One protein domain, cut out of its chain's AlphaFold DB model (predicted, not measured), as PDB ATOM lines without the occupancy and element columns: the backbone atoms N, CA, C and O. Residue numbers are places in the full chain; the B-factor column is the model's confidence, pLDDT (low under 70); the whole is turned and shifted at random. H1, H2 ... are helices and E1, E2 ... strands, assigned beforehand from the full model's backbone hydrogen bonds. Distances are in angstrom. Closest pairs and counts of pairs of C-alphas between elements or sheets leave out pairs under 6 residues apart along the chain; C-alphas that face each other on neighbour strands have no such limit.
ATOM      1  N   GLU A   3     131.050 148.410  93.732       91.25
ATOM      2  CA  GLU A   3     130.390 149.709  93.868       91.25
ATOM      3  C   GLU A   3     131.442 150.821  94.002       91.25
ATOM      4  O   GLU A   3     132.578 150.574  94.416       91.25
ATOM      5  N   GLY A   4     131.094 152.032  93.576       92.12
ATOM      6  CA  GLY A   4     131.913 153.224  93.766       92.12
ATOM      7  C   GLY A   4     131.101 154.325  94.422       92.12
ATOM      8  O   GLY A   4     129.906 154.452  94.175       92.12
ATOM      9  N   PHE A   5     131.760 155.156  95.218       94.62
ATOM     10  CA  PHE A   5     131.119 156.262  95.918       94.62
ATOM     11  C   PHE A   5     131.795 157.568  95.527       94.62
ATOM     12  O   PHE A   5     133.025 157.673  95.525       94.62
ATOM     13  N   ILE A   6     130.989 158.563  95.159       94.94
ATOM     14  CA  ILE A   6     131.480 159.876  94.746       94.94
ATOM     15  C   ILE A   6     130.836 160.930  95.630       94.94
ATOM     16  O   ILE A   6     129.616 161.022  95.693       94.94
ATOM     17  N   TYR A   7     131.647 161.771  96.261       95.81
ATOM     18  CA  TYR A   7     131.177 162.850  97.123       95.81
ATOM     19  C   TYR A   7     131.679 164.193  96.621       95.81
ATOM     20  O   TYR A   7     132.794 164.310  96.113       95.81
ATOM     21  N   ARG A   8     130.865 165.234  96.789       95.69
ATOM     22  CA  ARG A   8     131.207 166.595  96.383       95.69
ATOM     23  C   ARG A   8     130.921 167.596  97.490       95.69
ATOM     24  O   ARG A   8     129.861 167.561  98.106       95.69
ATOM     25  N   CYS A   9     131.830 168.550  97.655       95.69
ATOM     26  CA  CYS A   9     131.600 169.788  98.392       95.69
ATOM     27  C   CYS A   9     132.002 170.963  97.495       95.69
ATOM     28  O   CYS A   9     133.067 170.939  96.887       95.69
ATOM     29  N   THR A  10     131.156 171.979  97.338       93.88
ATOM     30  CA  THR A  10     131.423 173.101  96.415       93.88
ATOM     31  C   THR A  10     132.096 174.299  97.076       93.88
ATOM     32  O   THR A  10     132.600 175.161  96.360       93.88
ATOM     33  N   ASN A  11     132.099 174.361  98.407       93.38
ATOM     34  CA  ASN A  11     132.636 175.480  99.177       93.38
ATOM     35  C   ASN A  11     133.252 174.999 100.500       93.38
ATOM     36  O   ASN A  11     132.876 175.444 101.582       93.38
ATOM     37  N   ALA A  12     134.166 174.037 100.409       92.31
ATOM     38  CA  ALA A  12     134.905 173.539 101.554       92.31
ATOM     39  C   ALA A  12     135.918 174.580 102.047       92.31
ATOM     40  O   ALA A  12     136.548 175.298 101.265       92.31
ATOM     41  N   THR A  13     136.099 174.625 103.360       92.19
ATOM     42  CA  THR A  13     137.169 175.391 104.004       92.19
ATOM     43  C   THR A  13     138.520 174.695 103.834       92.19
ATOM     44  O   THR A  13     138.589 173.483 103.613       92.19
ATOM     45  N   ILE A  14     139.612 175.445 104.005       87.81
ATOM     46  CA  ILE A  14     140.964 174.868 104.008       87.81
ATOM     47  C   ILE A  14     141.140 173.807 105.108       87.81
ATOM     48  O   ILE A  14     141.811 172.809 104.886       87.81
ATOM     49  N   GLU A  15     140.473 173.962 106.255       88.12
ATOM     50  CA  GLU A  15     140.511 172.992 107.358       88.12
ATOM     51  C   GLU A  15     139.763 171.691 107.043       88.12
ATOM     52  O   GLU A  15     140.124 170.623 107.533       88.12
ATOM     53  N   GLN A  16     138.704 171.757 106.231       89.12
ATOM     54  CA  GLN A  16     138.041 170.554 105.719       89.12
ATOM     55  C   GLN A  16     138.924 169.845 104.692       89.12
ATOM     56  O   GLN A  16     139.051 168.627 104.756       89.12
ATOM     57  N   LEU A  17     139.572 170.593 103.791       88.25
ATOM     58  CA  LEU A  17     140.532 170.017 102.849       88.25
ATOM     59  C   LEU A  17     141.710 169.365 103.584       88.25
ATOM     60  O   LEU A  17     142.045 168.227 103.280       88.25
ATOM     61  N   ARG A  18     142.281 170.048 104.585       85.88
ATOM     62  CA  ARG A  18     143.376 169.545 105.426       85.88
ATOM     63  C   ARG A  18     143.005 168.204 106.055       85.88
ATOM     64  O   ARG A  18     143.721 167.239 105.853       85.88
ATOM     65  N   ARG A  19     141.847 168.107 106.714       86.00
ATOM     66  CA  ARG A  19     141.369 166.855 107.330       86.00
ATOM     67  C   ARG A  19     141.197 165.692 106.351       86.00
ATOM     68  O   ARG A  19     141.309 164.549 106.764       86.00
ATOM     69  N   LEU A  20     140.892 165.973 105.084       84.56
ATOM     70  CA  LEU A  20     140.737 164.940 104.056       84.56
ATOM     71  C   LEU A  20     142.069 164.407 103.530       84.56
ATOM     72  O   LEU A  20     142.083 163.324 102.955       84.56
ATOM     73  N   ILE A  21     143.146 165.183 103.656       80.81
ATOM     74  CA  ILE A  21     144.467 164.820 103.128       80.81
ATOM     75  C   ILE A  21     145.484 164.477 104.229       80.81
ATOM     76  O   ILE A  21     146.530 163.911 103.920       80.81
ATOM     77  N   ASP A  22     145.169 164.796 105.486       71.94
ATOM     78  CA  ASP A  22     145.964 164.492 106.677       71.94
ATOM     79  C   ASP A  22     145.915 162.980 106.968       71.94
ATOM     80  O   ASP A  22     144.841 162.422 107.191       71.94
ATOM     81  N   GLY A  23     147.068 162.300 106.923       55.22
ATOM     82  CA  GLY A  23     147.142 160.853 107.195       55.22
ATOM     83  C   GLY A  23     147.988 159.979 106.258       55.22
ATOM     84  O   GLY A  23     147.811 158.770 106.274       55.22
ATOM     85  N   GLN A  24     148.951 160.547 105.521       52.38
ATOM     86  CA  GLN A  24     149.756 159.922 104.443       52.38
ATOM     87  C   GLN A  24     149.144 160.121 103.056       52.38
ATOM     88  O   GLN A  24     148.602 159.224 102.417       52.38
ATOM     89  N   SER A  25     149.301 161.343 102.568       49.34
ATOM     90  CA  SER A  25     148.980 161.752 101.215       49.34
ATOM     91  C   SER A  25     150.032 161.221 100.224       49.34
ATOM     92  O   SER A  25     151.126 161.763 100.058       49.34
ATOM     93  N   TYR A  26     149.685 160.177  99.470       47.06
ATOM     94  CA  TYR A  26     150.344 159.913  98.188       47.06
ATOM     95  C   TYR A  26     149.592 160.701  97.115       47.06
ATOM     96  O   TYR A  26     148.724 160.191  96.412       47.06
ATOM     97  N   GLY A  27     149.858 162.005  97.039       43.88
ATOM     98  CA  GLY A  27     149.165 162.910  96.124       43.88
ATOM     99  C   GLY A  27     149.979 163.260  94.894       43.88
ATOM    100  O   GLY A  27     151.006 163.924  94.976       43.88
ATOM    101  N   LEU A  28     149.508 162.826  93.727       46.66
ATOM    102  CA  LEU A  28     150.103 163.176  92.443       46.66
ATOM    103  C   LEU A  28     149.476 164.476  91.930       46.66
ATOM    104  O   LEU A  28     148.377 164.437  91.394       46.66
ATOM    105  N   CYS A  29     150.136 165.625  92.012       44.31
ATOM    106  CA  CYS A  29     149.614 166.841  91.382       44.31
ATOM    107  C   CYS A  29     149.630 166.716  89.840       44.31
ATOM    108  O   CYS A  29     150.628 166.324  89.239       44.31
ATOM    109  N   TRP A  30     148.502 167.022  89.189       41.66
ATOM    110  CA  TRP A  30     148.419 167.247  87.739       41.66
ATOM    111  C   TRP A  30     148.382 168.754  87.485       41.66
ATOM    112  O   TRP A  30     147.437 169.271  86.910       41.66
ATOM    113  N   SER A  31     149.417 169.477  87.912       41.88
ATOM    114  CA  SER A  31     149.791 170.645  87.118       41.88
ATOM    115  C   SER A  31     150.877 170.178  86.143       41.88
ATOM    116  O   SER A  31     151.763 169.424  86.556       41.88
ATOM    117  N   PRO A  32     150.858 170.596  84.863       40.72
ATOM    118  CA  PRO A  32     151.917 170.264  83.904       40.72
ATOM    119  C   PRO A  32     153.335 170.599  84.408       40.72
ATOM    120  O   PRO A  32     154.312 170.040  83.920       40.72
ATOM    121  N   ALA A  33     153.448 171.492  85.397       36.94
ATOM    122  CA  ALA A  33     154.701 171.922  86.002       36.94
ATOM    123  C   ALA A  33     155.150 171.088  87.220       36.94
ATOM    124  O   ALA A  33     156.316 171.165  87.599       36.94
ATOM    125  N   GLN A  34     154.270 170.300  87.849       42.69
ATOM    126  CA  GLN A  34     154.570 169.601  89.106       42.69
ATOM    127  C   GLN A  34     154.385 168.092  88.964       42.69
ATOM    128  O   GLN A  34     153.653 167.445  89.700       42.69
ATOM    129  N   LEU A  35     155.105 167.521  88.000       41.81
ATOM    130  CA  LEU A  35     155.293 166.080  87.884       41.81
ATOM    131  C   LEU A  35     155.658 165.457  89.245       41.81
ATOM    132  O   LEU A  35     156.751 165.667  89.766       41.81
ATOM    133  N   LEU A  36     154.727 164.654  89.768       49.00
ATOM    134  CA  LEU A  36     154.960 163.472  90.605       49.00
ATOM    135  C   LEU A  36     155.933 163.687  91.781       49.00
ATOM    136  O   LEU A  36     156.938 162.981  91.900       49.00
ATOM    137  N   ARG A  37     155.638 164.633  92.678       45.94
ATOM    138  CA  ARG A  37     156.362 164.770  93.953       45.94
ATOM    139  C   ARG A  37     155.461 164.402  95.121       45.94
ATOM    140  O   ARG A  37     154.337 164.882  95.196       45.94
ATOM    141  N   SER A  38     155.978 163.584  96.039       51.75
ATOM    142  CA  SER A  38     155.433 163.513  97.396       51.75
ATOM    143  C   SER A  38     155.654 164.887  98.020       51.75
ATOM    144  O   SER A  38     156.793 165.322  98.203       51.75
ATOM    145  N   LEU A  39     154.563 165.618  98.197       54.44
ATOM    146  CA  LEU A  39     154.549 166.926  98.828       54.44
ATOM    147  C   LEU A  39     154.033 166.747 100.252       54.44
ATOM    148  O   LEU A  39     153.178 165.903 100.500       54.44
ATOM    149  N   THR A  40     154.561 167.539 101.180       61.88
ATOM    150  CA  THR A  40     153.969 167.664 102.512       61.88
ATOM    151  C   THR A  40     152.585 168.305 102.394       61.88
ATOM    152  O   THR A  40     152.357 169.107 101.484       61.88
ATOM    153  N   ASP A  41     151.686 168.019 103.337       62.97
ATOM    154  CA  ASP A  41     150.309 168.533 103.311       62.97
ATOM    155  C   ASP A  41     150.259 170.064 103.183       62.97
ATOM    156  O   ASP A  41     149.511 170.599 102.369       62.97
ATOM    157  N   ASP A  42     151.141 170.787 103.881       64.81
ATOM    158  CA  ASP A  42     151.201 172.252 103.792       64.81
ATOM    159  C   ASP A  42     151.607 172.770 102.397       64.81
ATOM    160  O   ASP A  42     151.166 173.843 101.985       64.81
ATOM    161  N   ALA A  43     152.406 172.013 101.636       64.25
ATOM    162  CA  ALA A  43     152.780 172.385 100.271       64.25
ATOM    163  C   ALA A  43     151.652 172.090  99.266       64.25
ATOM    164  O   ALA A  43     151.514 172.810  98.278       64.25
ATOM    165  N   LEU A  44     150.826 171.069  99.532       65.06
ATOM    166  CA  LEU A  44     149.630 170.751  98.744       65.06
ATOM    167  C   LEU A  44     148.509 171.771  98.968       65.06
ATOM    168  O   LEU A  44     147.867 172.199  98.015       65.06
ATOM    169  N   LEU A  45     148.296 172.212 100.209       70.94
ATOM    170  CA  LEU A  45     147.259 173.199 100.540       70.94
ATOM    171  C   LEU A  45     147.537 174.594  99.960       70.94
ATOM    172  O   LEU A  45     146.619 175.406  99.837       70.94
ATOM    173  N   GLY A  46     148.788 174.871  99.583       69.12
ATOM    174  CA  GLY A  46     149.185 176.100  98.899       69.12
ATOM    175  C   GLY A  46     148.816 176.150  97.412       69.12
ATOM    176  O   GLY A  46     149.001 177.198  96.794       69.12
ATOM    177  N   THR A  47     148.321 175.057  96.817       74.62
ATOM    178  CA  THR A  47     147.980 175.015  95.390       74.62
ATOM    179  C   THR A  47     146.516 175.366  95.130       74.62
ATOM    180  O   THR A  47     145.613 175.027  95.898       74.62
ATOM    181  N   ASP A  48     146.262 176.015  93.990       83.94
ATOM    182  CA  ASP A  48     144.897 176.304  93.537       83.94
ATOM    183  C   ASP A  48     144.159 175.047  93.060       83.94
ATOM    184  O   ASP A  48     142.939 175.062  92.950       83.94
ATOM    185  N   GLU A  49     144.856 173.949  92.781       84.69
ATOM    186  CA  GLU A  49     144.255 172.655  92.469       84.69
ATOM    187  C   GLU A  49     145.209 171.511  92.797       84.69
ATOM    188  O   GLU A  49     146.433 171.683  92.828       84.69
ATOM    189  N   GLY A  50     144.657 170.328  93.030       78.94
ATOM    190  CA  GLY A  50     145.464 169.149  93.285       78.94
ATOM    191  C   GLY A  50     144.642 167.902  93.547       78.94
ATOM    192  O   GLY A  50     143.411 167.898  93.459       78.94
ATOM    193  N   ARG A  51     145.359 166.817  93.834       79.81
ATOM    194  CA  ARG A  51     144.765 165.563  94.282       79.81
ATOM    195  C   ARG A  51     145.664 164.842  95.277       79.81
ATOM    196  O   ARG A  51     146.888 164.957  95.207       79.81
ATOM    197  N   ALA A  52     145.041 164.064  96.148       77.81
ATOM    198  CA  ALA A  52     145.667 163.183  97.117       77.81
ATOM    199  C   ALA A  52     145.001 161.809  97.045       77.81
ATOM    200  O   ALA A  52     143.781 161.732  96.929       77.81
ATOM    201  N   SER A  53     145.788 160.739  97.102       75.75
ATOM    202  CA  SER A  53     145.271 159.378  97.237       75.75
ATOM    203  C   SER A  53     145.679 158.828  98.598       75.75
ATOM    204  O   SER A  53     146.854 158.890  98.963       75.75
ATOM    205  N   ILE A  54     144.693 158.319  99.335       74.88
ATOM    206  CA  ILE A  54     144.832 157.714 100.660       74.88
ATOM    207  C   ILE A  54     144.046 156.408 100.608       74.88
ATOM    208  O   ILE A  54     142.822 156.420 100.467       74.88
ATOM    209  N   ASP A  55     144.765 155.289 100.654       76.69
ATOM    210  CA  ASP A  55     144.216 153.938 100.532       76.69
ATOM    211  C   ASP A  55     143.254 153.781  99.333       76.69
ATOM    212  O   ASP A  55     143.657 153.845  98.165       76.69
ATOM    213  N   GLU A  56     141.973 153.578  99.631       84.12
ATOM    214  CA  GLU A  56     140.884 153.341  98.683       84.12
ATOM    215  C   GLU A  56     140.148 154.626  98.274       84.12
ATOM    216  O   GLU A  56     139.080 154.562  97.661       84.12
ATOM    217  N   THR A  57     140.699 155.794  98.615       86.00
ATOM    218  CA  THR A  57     140.079 157.099  98.379       86.00
ATOM    219  C   THR A  57     141.019 158.046  97.637       86.00
ATOM    220  O   THR A  57     142.192 158.190  97.968       86.00
ATOM    221  N   GLU A  58     140.499 158.732  96.620       87.38
ATOM    222  CA  GLU A  58     141.155 159.862  95.969       87.38
ATOM    223  C   GLU A  58     140.357 161.138  96.231       87.38
ATOM    224  O   GLU A  58     139.169 161.231  95.926       87.38
ATOM    225  N   VAL A  59     141.037 162.145  96.762       88.56
ATOM    226  CA  VAL A  59     140.522 163.491  96.986       88.56
ATOM    227  C   VAL A  59     141.080 164.392  95.899       88.56
ATOM    228  O   VAL A  59     142.280 164.392  95.640       88.56
ATOM    229  N   ARG A  60     140.226 165.192  95.270       90.00
ATOM    230  CA  ARG A  60     140.597 166.236  94.311       90.00
ATOM    231  C   ARG A  60     140.072 167.560  94.808       90.00
ATOM    232  O   ARG A  60     138.931 167.625  95.259       90.00
ATOM    233  N   TRP A  61     140.851 168.617  94.656       90.44
ATOM    234  CA  TRP A  61     140.409 169.960  95.000       90.44
ATOM    235  C   TRP A  61     140.745 170.959  93.908       90.44
ATOM    236  O   TRP A  61     141.693 170.793  93.139       90.44
ATOM    237  N   ARG A  62     139.957 172.029  93.886       90.44
ATOM    238  CA  ARG A  62     140.226 173.257  93.153       90.44
ATOM    239  C   ARG A  62     139.740 174.440  93.977       90.44
ATOM    240  O   ARG A  62     138.640 174.398  94.518       90.44
ATOM    241  N   ARG A  63     140.523 175.505  94.057       89.31
ATOM    242  CA  ARG A  63     140.160 176.754  94.712       89.31
ATOM    243  C   ARG A  63     139.052 177.450  93.926       89.31
ATOM    244  O   ARG A  63     139.124 177.589  92.705       89.31
ATOM    245  N   VAL A  64     138.015 177.883  94.634       89.25
ATOM    246  CA  VAL A  64     136.853 178.588  94.083       89.25
ATOM    247  C   VAL A  64     136.543 179.767  95.003       89.25
ATOM    248  O   VAL A  64     136.012 179.603  96.100       89.25
ATOM    249  N   GLY A  65     136.909 180.977  94.574       88.81
ATOM    250  CA  GLY A  65     136.797 182.172  95.413       88.81
ATOM    251  C   GLY A  65     137.656 182.060  96.679       88.81
ATOM    252  O   GLY A  65     138.875 181.921  96.594       88.81
ATOM    253  N   GLN A  66     137.015 182.133  97.848       88.25
ATOM    254  CA  GLN A  66     137.675 182.020  99.158       88.25
ATOM    255  C   GLN A  66     137.693 180.585  99.720       88.25
ATOM    256  O   GLN A  66     138.260 180.364 100.786       88.25
ATOM    257  N   GLY A  67     137.078 179.622  99.029       91.19
ATOM    258  CA  GLY A  67     136.998 178.223  99.454       91.19
ATOM    259  C   GLY A  67     137.518 177.255  98.394       91.19
ATOM    260  O   GLY A  67     138.217 177.645  97.454       91.19
ATOM    261  N   TYR A  68     137.151 175.985  98.543       91.88
ATOM    262  CA  TYR A  68     137.546 174.904  97.643       91.88
ATOM    263  C   TYR A  68     136.336 174.099  97.169       91.88
ATOM    264  O   TYR A  68     135.481 173.690  97.954       91.88
ATOM    265  N   GLY A  69     136.292 173.813  95.871       94.00
ATOM    266  CA  GLY A  69     135.502 172.719  95.330       94.00
ATOM    267  C   GLY A  69     136.277 171.417  95.495       94.00
ATOM    268  O   GLY A  69     137.388 171.304  94.978       94.00
ATOM    269  N   ILE A  70     135.700 170.447  96.196       93.50
ATOM    270  CA  ILE A  70     136.297 169.142  96.475       93.50
ATOM    271  C   ILE A  70     135.439 168.041  95.851       93.50
ATOM    272  O   ILE A  70     134.210 168.056  95.960       93.50
ATOM    273  N   LEU A  71     136.106 167.079  95.218       94.81
ATOM    274  CA  LEU A  71     135.535 165.820  94.755       94.81
ATOM    275  C   LEU A  71     136.282 164.667  95.431       94.81
ATOM    276  O   LEU A  71     137.507 164.625  95.379       94.81
ATOM    277  N   VAL A  72     135.554 163.737  96.037       93.31
ATOM    278  CA  VAL A  72     136.107 162.539  96.673       93.31
ATOM    279  C   VAL A  72     135.590 161.313  95.933       93.31
ATOM    280  O   VAL A  72     134.387 161.183  95.728       93.31
ATOM    281  N   LEU A  73     136.497 160.436  95.520       92.69
ATOM    282  CA  LEU A  73     136.229 159.173  94.836       92.69
ATOM    283  C   LEU A  73     136.674 158.044  95.763       92.69
ATOM    284  O   LEU A  73     137.857 157.979  96.082       92.69
ATOM    285  N   SER A  74     135.768 157.172  96.198       91.50
ATOM    286  CA  SER A  74     136.080 156.107  97.158       91.50
ATOM    287  C   SER A  74     135.534 154.749  96.718       91.50
ATOM    288  O   SER A  74     134.492 154.676  96.061       91.50
ATOM    289  N   LEU A  75     136.236 153.672  97.081       90.50
ATOM    290  CA  LEU A  75     135.735 152.295  96.945       90.50
ATOM    291  C   LEU A  75     134.833 151.870  98.110       90.50
ATOM    292  O   LEU A  75     134.211 150.812  98.038       90.50
ATOM    293  N   GLN A  76     134.748 152.680  99.168       90.69
ATOM    294  CA  GLN A  76     133.916 152.419 100.341       90.69
ATOM    295  C   GLN A  76     133.025 153.622 100.663       90.69
ATOM    296  O   GLN A  76     133.426 154.761 100.402       90.69
ATOM    297  N   PRO A  77     131.847 153.404 101.274       91.62
ATOM    298  CA  PRO A  77     131.027 154.497 101.771       91.62
ATOM    299  C   PRO A  77     131.814 155.361 102.762       91.62
ATOM    300  O   PRO A  77     132.437 154.840 103.687       91.62
ATOM    301  N   GLN A  78     131.759 156.678 102.589       89.06
ATOM    302  CA  GLN A  78     132.392 157.651 103.474       89.06
ATOM    303  C   GLN A  78     131.332 158.502 104.172       89.06
ATOM    304  O   GLN A  78     130.348 158.921 103.561       89.06
ATOM    305  N   GLN A  79     131.566 158.820 105.445       88.62
ATOM    306  CA  GLN A  79     130.777 159.810 106.169       88.62
ATOM    307  C   GLN A  79     131.561 161.121 106.235       88.62
ATOM    308  O   GLN A  79     132.440 161.294 107.075       88.62
ATOM    309  N   LEU A  80     131.252 162.039 105.319       90.19
ATOM    310  CA  LEU A  80     131.981 163.296 105.153       90.19
ATOM    311  C   LEU A  80     131.084 164.491 105.482       90.19
ATOM    312  O   LEU A  80     130.048 164.705 104.850       90.19
ATOM    313  N   ASP A  81     131.495 165.291 106.463       89.06
ATOM    314  CA  ASP A  81     130.733 166.460 106.905       89.06
ATOM    315  C   ASP A  81     130.732 167.583 105.854       89.06
ATOM    316  O   ASP A  81     131.786 168.028 105.386       89.06
ATOM    317  N   GLY A  82     129.539 168.053 105.482       89.62
ATOM    318  CA  GLY A  82     129.347 169.083 104.454       89.62
ATOM    319  C   GLY A  82     129.504 168.596 103.008       89.62
ATOM    320  O   GLY A  82     129.576 169.424 102.095       89.62
ATOM    321  N   PHE A  83     129.556 167.281 102.780       94.94
ATOM    322  CA  PHE A  83     129.591 166.687 101.446       94.94
ATOM    323  C   PHE A  83     128.233 166.114 101.054       94.94
ATOM    324  O   PHE A  83     127.480 165.596 101.875       94.94
ATOM    325  N   THR A  84     127.938 166.173  99.761       95.25
ATOM    326  CA  THR A  84     126.794 165.492  99.156       95.25
ATOM    327  C   THR A  84     127.303 164.345  98.302       95.25
ATOM    328  O   THR A  84     128.190 164.540  97.467       95.25
ATOM    329  N   GLU A  85     126.744 163.155  98.497       94.25
ATOM    330  CA  GLU A  85     126.989 162.027  97.606       94.25
ATOM    331  C   GLU A  85     126.364 162.307  96.234       94.25
ATOM    332  O   GLU A  85     125.182 162.642  96.121       94.25
ATOM    333  N   LEU A  86     127.169 162.204  95.182       92.00
ATOM    334  CA  LEU A  86     126.707 162.321  93.812       92.00
ATOM    335  C   LEU A  86     126.108 160.986  93.389       92.00
ATOM    336  O   LEU A  86     126.833 160.021  93.175       92.00
ATOM    337  N   GLN A  87     124.793 160.950  93.219       86.81
ATOM    338  CA  GLN A  87     124.108 159.808  92.622       86.81
ATOM    339  C   GLN A  87     124.291 159.830  91.105       86.81
ATOM    340  O   GLN A  87     124.240 160.898  90.484       86.81
ATOM    341  N   ALA A  88     124.512 158.666  90.502       80.69
ATOM    342  CA  ALA A  88     124.553 158.571  89.054       80.69
ATOM    343  C   ALA A  88     123.127 158.496  88.492       80.69
ATOM    344  O   ALA A  88     122.216 157.919  89.091       80.69
ATOM    345  N   GLU A  89     122.920 159.081  87.318       78.94
ATOM    346  CA  GLU A  89     121.623 159.014  86.657       78.94
ATOM    347  C   GLU A  89     121.353 157.570  86.204       78.94
ATOM    348  O   GLU A  89     122.080 157.016  85.379       78.94
ATOM    349  N   GLY A  90     120.325 156.941  86.784       80.25
ATOM    350  CA  GLY A  90     119.915 155.574  86.449       80.25
ATOM    351  C   GLY A  90     120.464 154.456  87.346       80.25
ATOM    352  O   GLY A  90     120.256 153.292  87.008       80.25
ATOM    353  N   GLY A  91     121.133 154.755  88.470       84.62
ATOM    354  CA  GLY A  91     121.616 153.730  89.410       84.62
ATOM    355  C   GLY A  91     122.921 154.085  90.138       84.62
ATOM    356  O   GLY A  91     123.399 155.209  90.016       84.62
ATOM    357  N   PRO A  92     123.510 153.140  90.894       89.00
ATOM    358  CA  PRO A  92     124.769 153.363  91.601       89.00
ATOM    359  C   PRO A  92     125.960 153.438  90.638       89.00
ATOM    360  O   PRO A  92     125.937 152.878  89.536       89.00
ATOM    361  N   TRP A  93     127.034 154.098  91.072       92.75
ATOM    362  CA  TRP A  93     128.309 154.041  90.361       92.75
ATOM    363  C   TRP A  93     128.929 152.655  90.500       92.75
ATOM    364  O   TRP A  93     128.852 152.012  91.547       92.75
ATOM    365  N   THR A  94     129.616 152.216  89.451       93.38
ATOM    366  CA  THR A  94     130.406 150.983  89.493       93.38
ATOM    367  C   THR A  94     131.862 151.265  89.186       93.38
ATOM    368  O   THR A  94     132.193 152.256  88.535       93.38
ATOM    369  N   THR A  95     132.747 150.392  89.655       91.00
ATOM    370  CA  THR A  95     134.182 150.524  89.454       91.00
ATOM    371  C   THR A  95     134.765 149.379  88.639       91.00
ATOM    372  O   THR A  95     134.344 148.215  88.726       91.00
ATOM    373  N   SER A  96     135.761 149.728  87.825       88.50
ATOM    374  CA  SER A  96     136.572 148.785  87.059       88.50
ATOM    375  C   SER A  96     138.041 149.178  87.136       88.50
ATOM    376  O   SER A  96     138.386 150.348  86.983       88.50
ATOM    377  N   SER A  97     138.918 148.206  87.369       83.38
ATOM    378  CA  SER A  97     140.360 148.434  87.357       83.38
ATOM    379  C   SER A  97     140.898 148.311  85.936       83.38
ATOM    380  O   SER A  97     140.636 147.325  85.250       83.38
ATOM    381  N   MET A  98     141.706 149.280  85.520       74.38
ATOM    382  CA  MET A  98     142.524 149.182  84.320       74.38
ATOM    383  C   MET A  98     144.006 149.222  84.696       74.38
ATOM    384  O   MET A  98     144.401 150.023  85.553       74.38
ATOM    385  N   PRO A  99     144.848 148.394  84.052       65.19
ATOM    386  CA  PRO A  99     146.291 148.563  84.141       65.19
ATOM    387  C   PRO A  99     146.627 149.994  83.718       65.19
ATOM    388  O   PRO A  99     146.252 150.415  82.625       65.19
ATOM    389  N   SER A 100     147.288 150.767  84.581       58.22
ATOM    390  CA  SER A 100     147.793 152.066  84.155       58.22
ATOM    391  C   SER A 100     149.129 151.846  83.455       58.22
ATOM    392  O   SER A 100     150.076 151.353  84.066       58.22
ATOM    393  N   GLU A 101     149.236 152.251  82.192       52.91
ATOM    394  CA  GLU A 101     150.518 152.354  81.478       52.91
ATOM    395  C   GLU A 101     151.319 153.595  81.920       52.91
ATOM    396  O   GLU A 101     152.062 154.183  81.134       52.91
ATOM    397  N   LEU A 102     151.164 154.052  83.170       50.66
ATOM    398  CA  LEU A 102     151.978 155.154  83.673       50.66
ATOM    399  C   LEU A 102     153.453 154.722  83.636       50.66
ATOM    400  O   LEU A 102     153.791 153.651  84.157       50.66
ATOM    401  N   PRO A 103     154.345 155.515  83.010       43.06
ATOM    402  CA  PRO A 103     155.737 155.134  82.875       43.06
ATOM    403  C   PRO A 103     156.341 154.866  84.255       43.06
ATOM    404  O   PRO A 103     156.319 155.731  85.129       43.06
ATOM    405  N   ARG A 104     156.935 153.675  84.422       47.59
ATOM    406  CA  ARG A 104     157.641 153.192  85.634       47.59
ATOM    407  C   ARG A 104     158.755 154.124  86.151       47.59
ATOM    408  O   ARG A 104     159.409 153.807  87.136       47.59
ATOM    409  N   ALA A 105     159.031 155.224  85.456       42.81
ATOM    410  CA  ALA A 105     160.266 155.987  85.551       42.81
ATOM    411  C   ALA A 105     160.268 157.108  86.604       42.81
ATOM    412  O   ALA A 105     161.286 157.776  86.749       42.81
ATOM    413  N   ALA A 106     159.187 157.329  87.349       42.91
ATOM    414  CA  ALA A 106     159.141 158.407  88.331       42.91
ATOM    415  C   ALA A 106     158.861 157.867  89.731       42.91
ATOM    416  O   ALA A 106     157.741 157.945  90.210       42.91
ATOM    417  N   ASN A 107     159.918 157.425  90.415       42.53
ATOM    418  CA  ASN A 107     159.957 157.142  91.858       42.53
ATOM    419  C   ASN A 107     159.512 155.714  92.178       42.53
ATOM    420  O   ASN A 107     158.364 155.413  91.908       42.53
ATOM    421  N   ASN A 108     160.412 154.891  92.745       46.50
ATOM    422  CA  ASN A 108     160.271 153.726  93.660       46.50
ATOM    423  C   ASN A 108     158.881 153.093  93.952       46.50
ATOM    424  O   ASN A 108     158.682 152.480  95.000       46.50
ATOM    425  N   LEU A 109     157.922 153.181  93.043       45.16
ATOM    426  CA  LEU A 109     156.625 152.544  93.079       45.16
ATOM    427  C   LEU A 109     156.896 151.106  92.660       45.16
ATOM    428  O   LEU A 109     156.994 150.775  91.481       45.16
ATOM    429  N   THR A 110     157.087 150.243  93.652       44.75
ATOM    430  CA  THR A 110     157.304 148.806  93.450       44.75
ATOM    431  C   THR A 110     156.069 148.100  92.884       44.75
ATOM    432  O   THR A 110     156.160 146.933  92.503       44.75
ATOM    433  N   LYS A 111     154.924 148.789  92.781       47.84
ATOM    434  CA  LYS A 111     153.677 148.260  92.224       47.84
ATOM    435  C   LYS A 111     153.230 149.086  91.012       47.84
ATOM    436  O   LYS A 111     153.357 150.310  91.041       47.84
ATOM    437  N   PRO A 112     152.714 148.442  89.947       51.19
ATOM    438  CA  PRO A 112     152.099 149.161  88.838       51.19
ATOM    439  C   PRO A 112     150.980 150.048  89.387       51.19
ATOM    440  O   PRO A 112     150.158 149.581  90.176       51.19
ATOM    441  N   ALA A 113     150.949 151.318  88.980       58.81
ATOM    442  CA  ALA A 113     149.784 152.148  89.241       58.81
ATOM    443  C   ALA A 113     148.583 151.464  88.567       58.81
ATOM    444  O   ALA A 113     148.629 151.129  87.384       58.81
ATOM    445  N   VAL A 114     147.528 151.184  89.321       69.69
ATOM    446  CA  VAL A 114     146.264 150.696  88.767       69.69
ATOM    447  C   VAL A 114     145.333 151.893  88.743       69.69
ATOM    448  O   VAL A 114     145.174 152.576  89.751       69.69
ATOM    449  N   ALA A 115     144.762 152.185  87.578       79.19
ATOM    450  CA  ALA A 115     143.728 153.197  87.480       79.19
ATOM    451  C   ALA A 115     142.380 152.535  87.770       79.19
ATOM    452  O   ALA A 115     142.069 151.478  87.223       79.19
ATOM    453  N   THR A 116     141.568 153.159  88.608       85.81
ATOM    454  CA  THR A 116     140.191 152.748  88.853       85.81
ATOM    455  C   THR A 116     139.258 153.683  88.102       85.81
ATOM    456  O   THR A 116     139.220 154.884  88.357       85.81
ATOM    457  N   LEU A 117     138.498 153.129  87.168       89.75
ATOM    458  CA  LEU A 117     137.427 153.827  86.477       89.75
ATOM    459  C   LEU A 117     136.169 153.815  87.338       89.75
ATOM    460  O   LEU A 117     135.770 152.749  87.795       89.75
ATOM    461  N   PHE A 118     135.527 154.969  87.487       91.44
ATOM    462  CA  PHE A 118     134.165 155.102  87.996       91.44
ATOM    463  C   PHE A 118     133.233 155.266  86.798       91.44
ATOM    464  O   PHE A 118     133.335 156.230  86.027       91.44
ATOM    465  N   LEU A 119     132.363 154.279  86.627       91.69
ATOM    466  CA  LEU A 119     131.454 154.128  85.504       91.69
ATOM    467  C   LEU A 119     130.045 154.525  85.939       91.69
ATOM    468  O   LEU A 119     129.566 154.093  86.990       91.69
ATOM    469  N   ALA A 120     129.379 155.319  85.105       91.69
ATOM    470  CA  ALA A 120     127.951 155.572  85.245       91.69
ATOM    471  C   ALA A 120     127.139 154.278  84.981       91.69
ATOM    472  O   ALA A 120     127.677 153.323  84.415       91.69
ATOM    473  N   PRO A 121     125.838 154.229  85.325       89.06
ATOM    474  CA  PRO A 121     124.989 153.042  85.168       89.06
ATOM    475  C   PRO A 121     124.897 152.515  83.733       89.06
ATOM    476  O   PRO A 121     124.689 151.326  83.513       89.06
ATOM    477  N   ASN A 122     125.106 153.382  82.741       88.38
ATOM    478  CA  ASN A 122     125.188 153.004  81.328       88.38
ATOM    479  C   ASN A 122     126.545 152.388  80.919       88.38
ATOM    480  O   ASN A 122     126.764 152.124  79.739       88.38
ATOM    481  N   GLY A 123     127.471 152.198  81.862       85.50
ATOM    482  CA  GLY A 123     128.816 151.670  81.637       85.50
ATOM    483  C   GLY A 123     129.835 152.693  81.124       85.50
ATOM    484  O   GLY A 123     130.997 152.337  80.930       85.50
ATOM    485  N   ALA A 124     129.448 153.956  80.913       86.94
ATOM    486  CA  ALA A 124     130.365 154.980  80.421       86.94
ATOM    487  C   ALA A 124     131.336 155.434  81.531       86.94
ATOM    488  O   ALA A 124     130.878 155.820  82.613       86.94
ATOM    489  N   PRO A 125     132.662 155.450  81.285       86.62
ATOM    490  CA  PRO A 125     133.623 155.970  82.249       86.62
ATOM    491  C   PRO A 125     133.477 157.483  82.397       86.62
ATOM    492  O   PRO A 125     133.546 158.217  81.413       86.62
ATOM    493  N   GLN A 126     133.292 157.943  83.635       89.38
ATOM    494  CA  GLN A 126     133.144 159.367  83.959       89.38
ATOM    495  C   GLN A 126     134.340 159.903  84.746       89.38
ATOM    496  O   GLN A 126     134.791 161.021  84.506       89.38
ATOM    497  N   PHE A 127     134.894 159.101  85.658       88.38
ATOM    498  CA  PHE A 127     136.059 159.493  86.450       88.38
ATOM    499  C   PHE A 127     137.117 158.391  86.462       88.38
ATOM    500  O   PHE A 127     136.806 157.209  86.354       88.38
ATOM    501  N   VAL A 128     138.383 158.791  86.603       86.38
ATOM    502  CA  VAL A 128     139.542 157.888  86.681       86.38
ATOM    503  C   VAL A 128     140.353 158.227  87.920       86.38
ATOM    504  O   VAL A 128     140.971 159.284  87.935       86.38
ATOM    505  N   ALA A 129     140.364 157.367  88.932       82.88
ATOM    506  CA  ALA A 129     141.134 157.536  90.163       82.88
ATOM    507  C   ALA A 129     142.409 156.679  90.153       82.88
ATOM    508  O   ALA A 129     142.439 155.623  89.523       82.88
ATOM    509  N   LEU A 130     143.448 157.090  90.878       77.50
ATOM    510  CA  LEU A 130     144.675 156.304  91.085       77.50
ATOM    511  C   LEU A 130     144.733 155.681  92.486       77.50
ATOM    512  O   LEU A 130     145.768 155.687  93.148       77.50
ATOM    513  N   ILE A 131     143.601 155.161  92.942       75.25
ATOM    514  CA  ILE A 131     143.487 154.429  94.205       75.25
ATOM    515  C   ILE A 131     144.001 153.001  94.040       75.25
ATOM    516  O   ILE A 131     143.764 152.349  93.019       75.25
ATOM    517  N   SER A 132     144.715 152.517  95.053       65.31
ATOM    518  CA  SER A 132     145.234 151.152  95.055       65.31
ATOM    519  C   SER A 132     144.091 150.189  95.352       65.31
ATOM    520  O   SER A 132     143.367 150.361  96.324       65.31
ATOM    521  N   ASN A 133     143.918 149.160  94.525       54.59
ATOM    522  CA  ASN A 133     142.913 148.132  94.788       54.59
ATOM    523  C   ASN A 133     143.342 147.316  96.036       54.59
ATOM    524  O   ASN A 133     144.489 146.845  96.058       54.59
ATOM    525  N   PRO A 134     142.478 147.092  97.048       46.47
ATOM    526  CA  PRO A 134     142.814 146.311  98.249       46.47
ATOM    527  C   PRO A 134     143.300 144.882  97.976       46.47
ATOM    528  O   PRO A 134     143.931 144.265  98.833       46.47
ATOM    529  N   GLN A 135     143.102 144.338  96.772       45.19
ATOM    530  CA  GLN A 135     143.538 142.976  96.434       45.19
ATOM    531  C   GLN A 135     145.064 142.777  96.287       45.19
ATOM    532  O   GLN A 135     145.503 141.729  95.825       45.19
ATOM    533  N   SER A 136     145.897 143.737  96.703       41.72
ATOM    534  CA  SER A 136     147.368 143.618  96.671       41.72
ATOM    535  C   SER A 136     148.045 143.682  98.048       41.72
ATOM    536  O   SER A 136     149.256 143.930  98.113       41.72
ATOM    537  N   ALA A 137     147.297 143.480  99.136       36.97
ATOM    538  CA  ALA A 137     147.815 143.328 100.499       36.97
ATOM    539  C   ALA A 137     147.531 141.909 101.031       36.97
ATOM    540  O   ALA A 137     146.882 141.724 102.054       36.97
TER     541      ALA A 137
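AT A GLANCE: This is residues 3 to 137 of the 139 residues of an uncharacterized protein of Herpetosiphonaceae bacterium (UniProt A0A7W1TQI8). A single seven-stranded sheet is curled like part of a barrel and folded back on itself: a leaf of four strands, E2 E3 E4 E1, faces a smaller leaf, E6 E7, with E5 as the hinge. The helix H1 covers part of the four-strand leaf, on the face turned away from E6 and E7, and the short helix H2 sits near the E2 edge. The 135 printed residues hold two named helices and seven named strands, in the order E1 H1 H2 E2 E3 E4 E5 E6 E7; the sheet runs E2 E3 E4 E1 E5 E6 E7 and is antiparallel throughout. The class is mixed, helices and strands, with 63 of the 135 printed residues in named elements, under half. The whole is compact, with a radius of gyration of the C-alphas of 14.8 A, and rounded, spanning 37 by 37 by 27 A.

IN THESE COORDINATES: The sheet begins at one edge with E2, residues 49 to 54, 17.0 A long from first to last C-alpha. Next come E3, residues 57 to 64, 22.2 A, and E4, residues 67 to 74, 22.3 A. E1, residues 3 to 12, is the longest strand, 25.4 A; its C-alpha 3 is at (130.390, 149.709, 93.868). E5, residues 93 to 99, measures 19.8 A, E6, residues 114 to 119, 15.5 A, and E7, residues 125 to 129, 11.0 A; C-alpha 129 is at (141.134, 157.536, 90.163). H1, residues 14 to 21, is 10.7 A long, with C-alpha 14 at (140.964, 174.868, 104.008). H2, residues 41 to 45, measures 6.2 A.

HOW THE PARTS SIT: The sheet is twisted, with edge strands E2 and E7. E2 E3 E4 form one meander, each strand the antiparallel neighbour of the one before, and E5 E6 E7 form another. In the hairpin of E2 and E3, N 52 and O 59 are 2.8 A apart, within hydrogen-bond range; in the hairpin of E3 and E4, N 60 and O 71 are 2.8 A apart. E4 and E1 are antiparallel, with N 7 and O 72 at 2.9 A. E1 is staggered: residues 5 to 12 pair with E4, and residues 3 to 4 pair with E5, where N 4 and O 93 are 3.0 A apart. Across the hairpin of E5 and E6, N 96 and O 117 are 3.0 A apart, and across that of E6 and E7, N 118 and O 127 are 2.8 A apart. Between the two leaves of this folded sheet, 28 pairs of C-alphas are within 11 A; the closest C-alphas of E3 and E7, those of Glu 58 and Ala 129, are 6.3 A apart. E2 and E7 are apart, but only just, their closest C-alphas being 8.4 A from each other. H1 is on the sheet at a height of 8.6 A and runs along the strands, at 14 degrees to E3 on the local plane. It lies over E3, and only just not over E4: 5 of its C-alphas fall on E3 and 2 on E4. H2 only grazes the sheet and touches H1, the closest C-alphas being those of Ile 21 and Asp 41, 6.9 A apart. In H1 and H2 every O i to N i+4 pair is within hydrogen-bond range.

THE WHOLE: The two C-alphas farthest apart, those of Gly 90 and Asn 108, are 41.0 A from each other. The printed part has no cut. The links H1 to H2, E4 to E5 and E5 to E6 are long, with 19, 18 and 14 residues; in the second, residues 84 to 85 pair antiparallel with residues 7 to 8 of E1. The mean pLDDT of the printed part is 75.2, and 45 residues are under 70: residues 23 to 44, residue 46, residues 99 to 114 and residues 132 to 137.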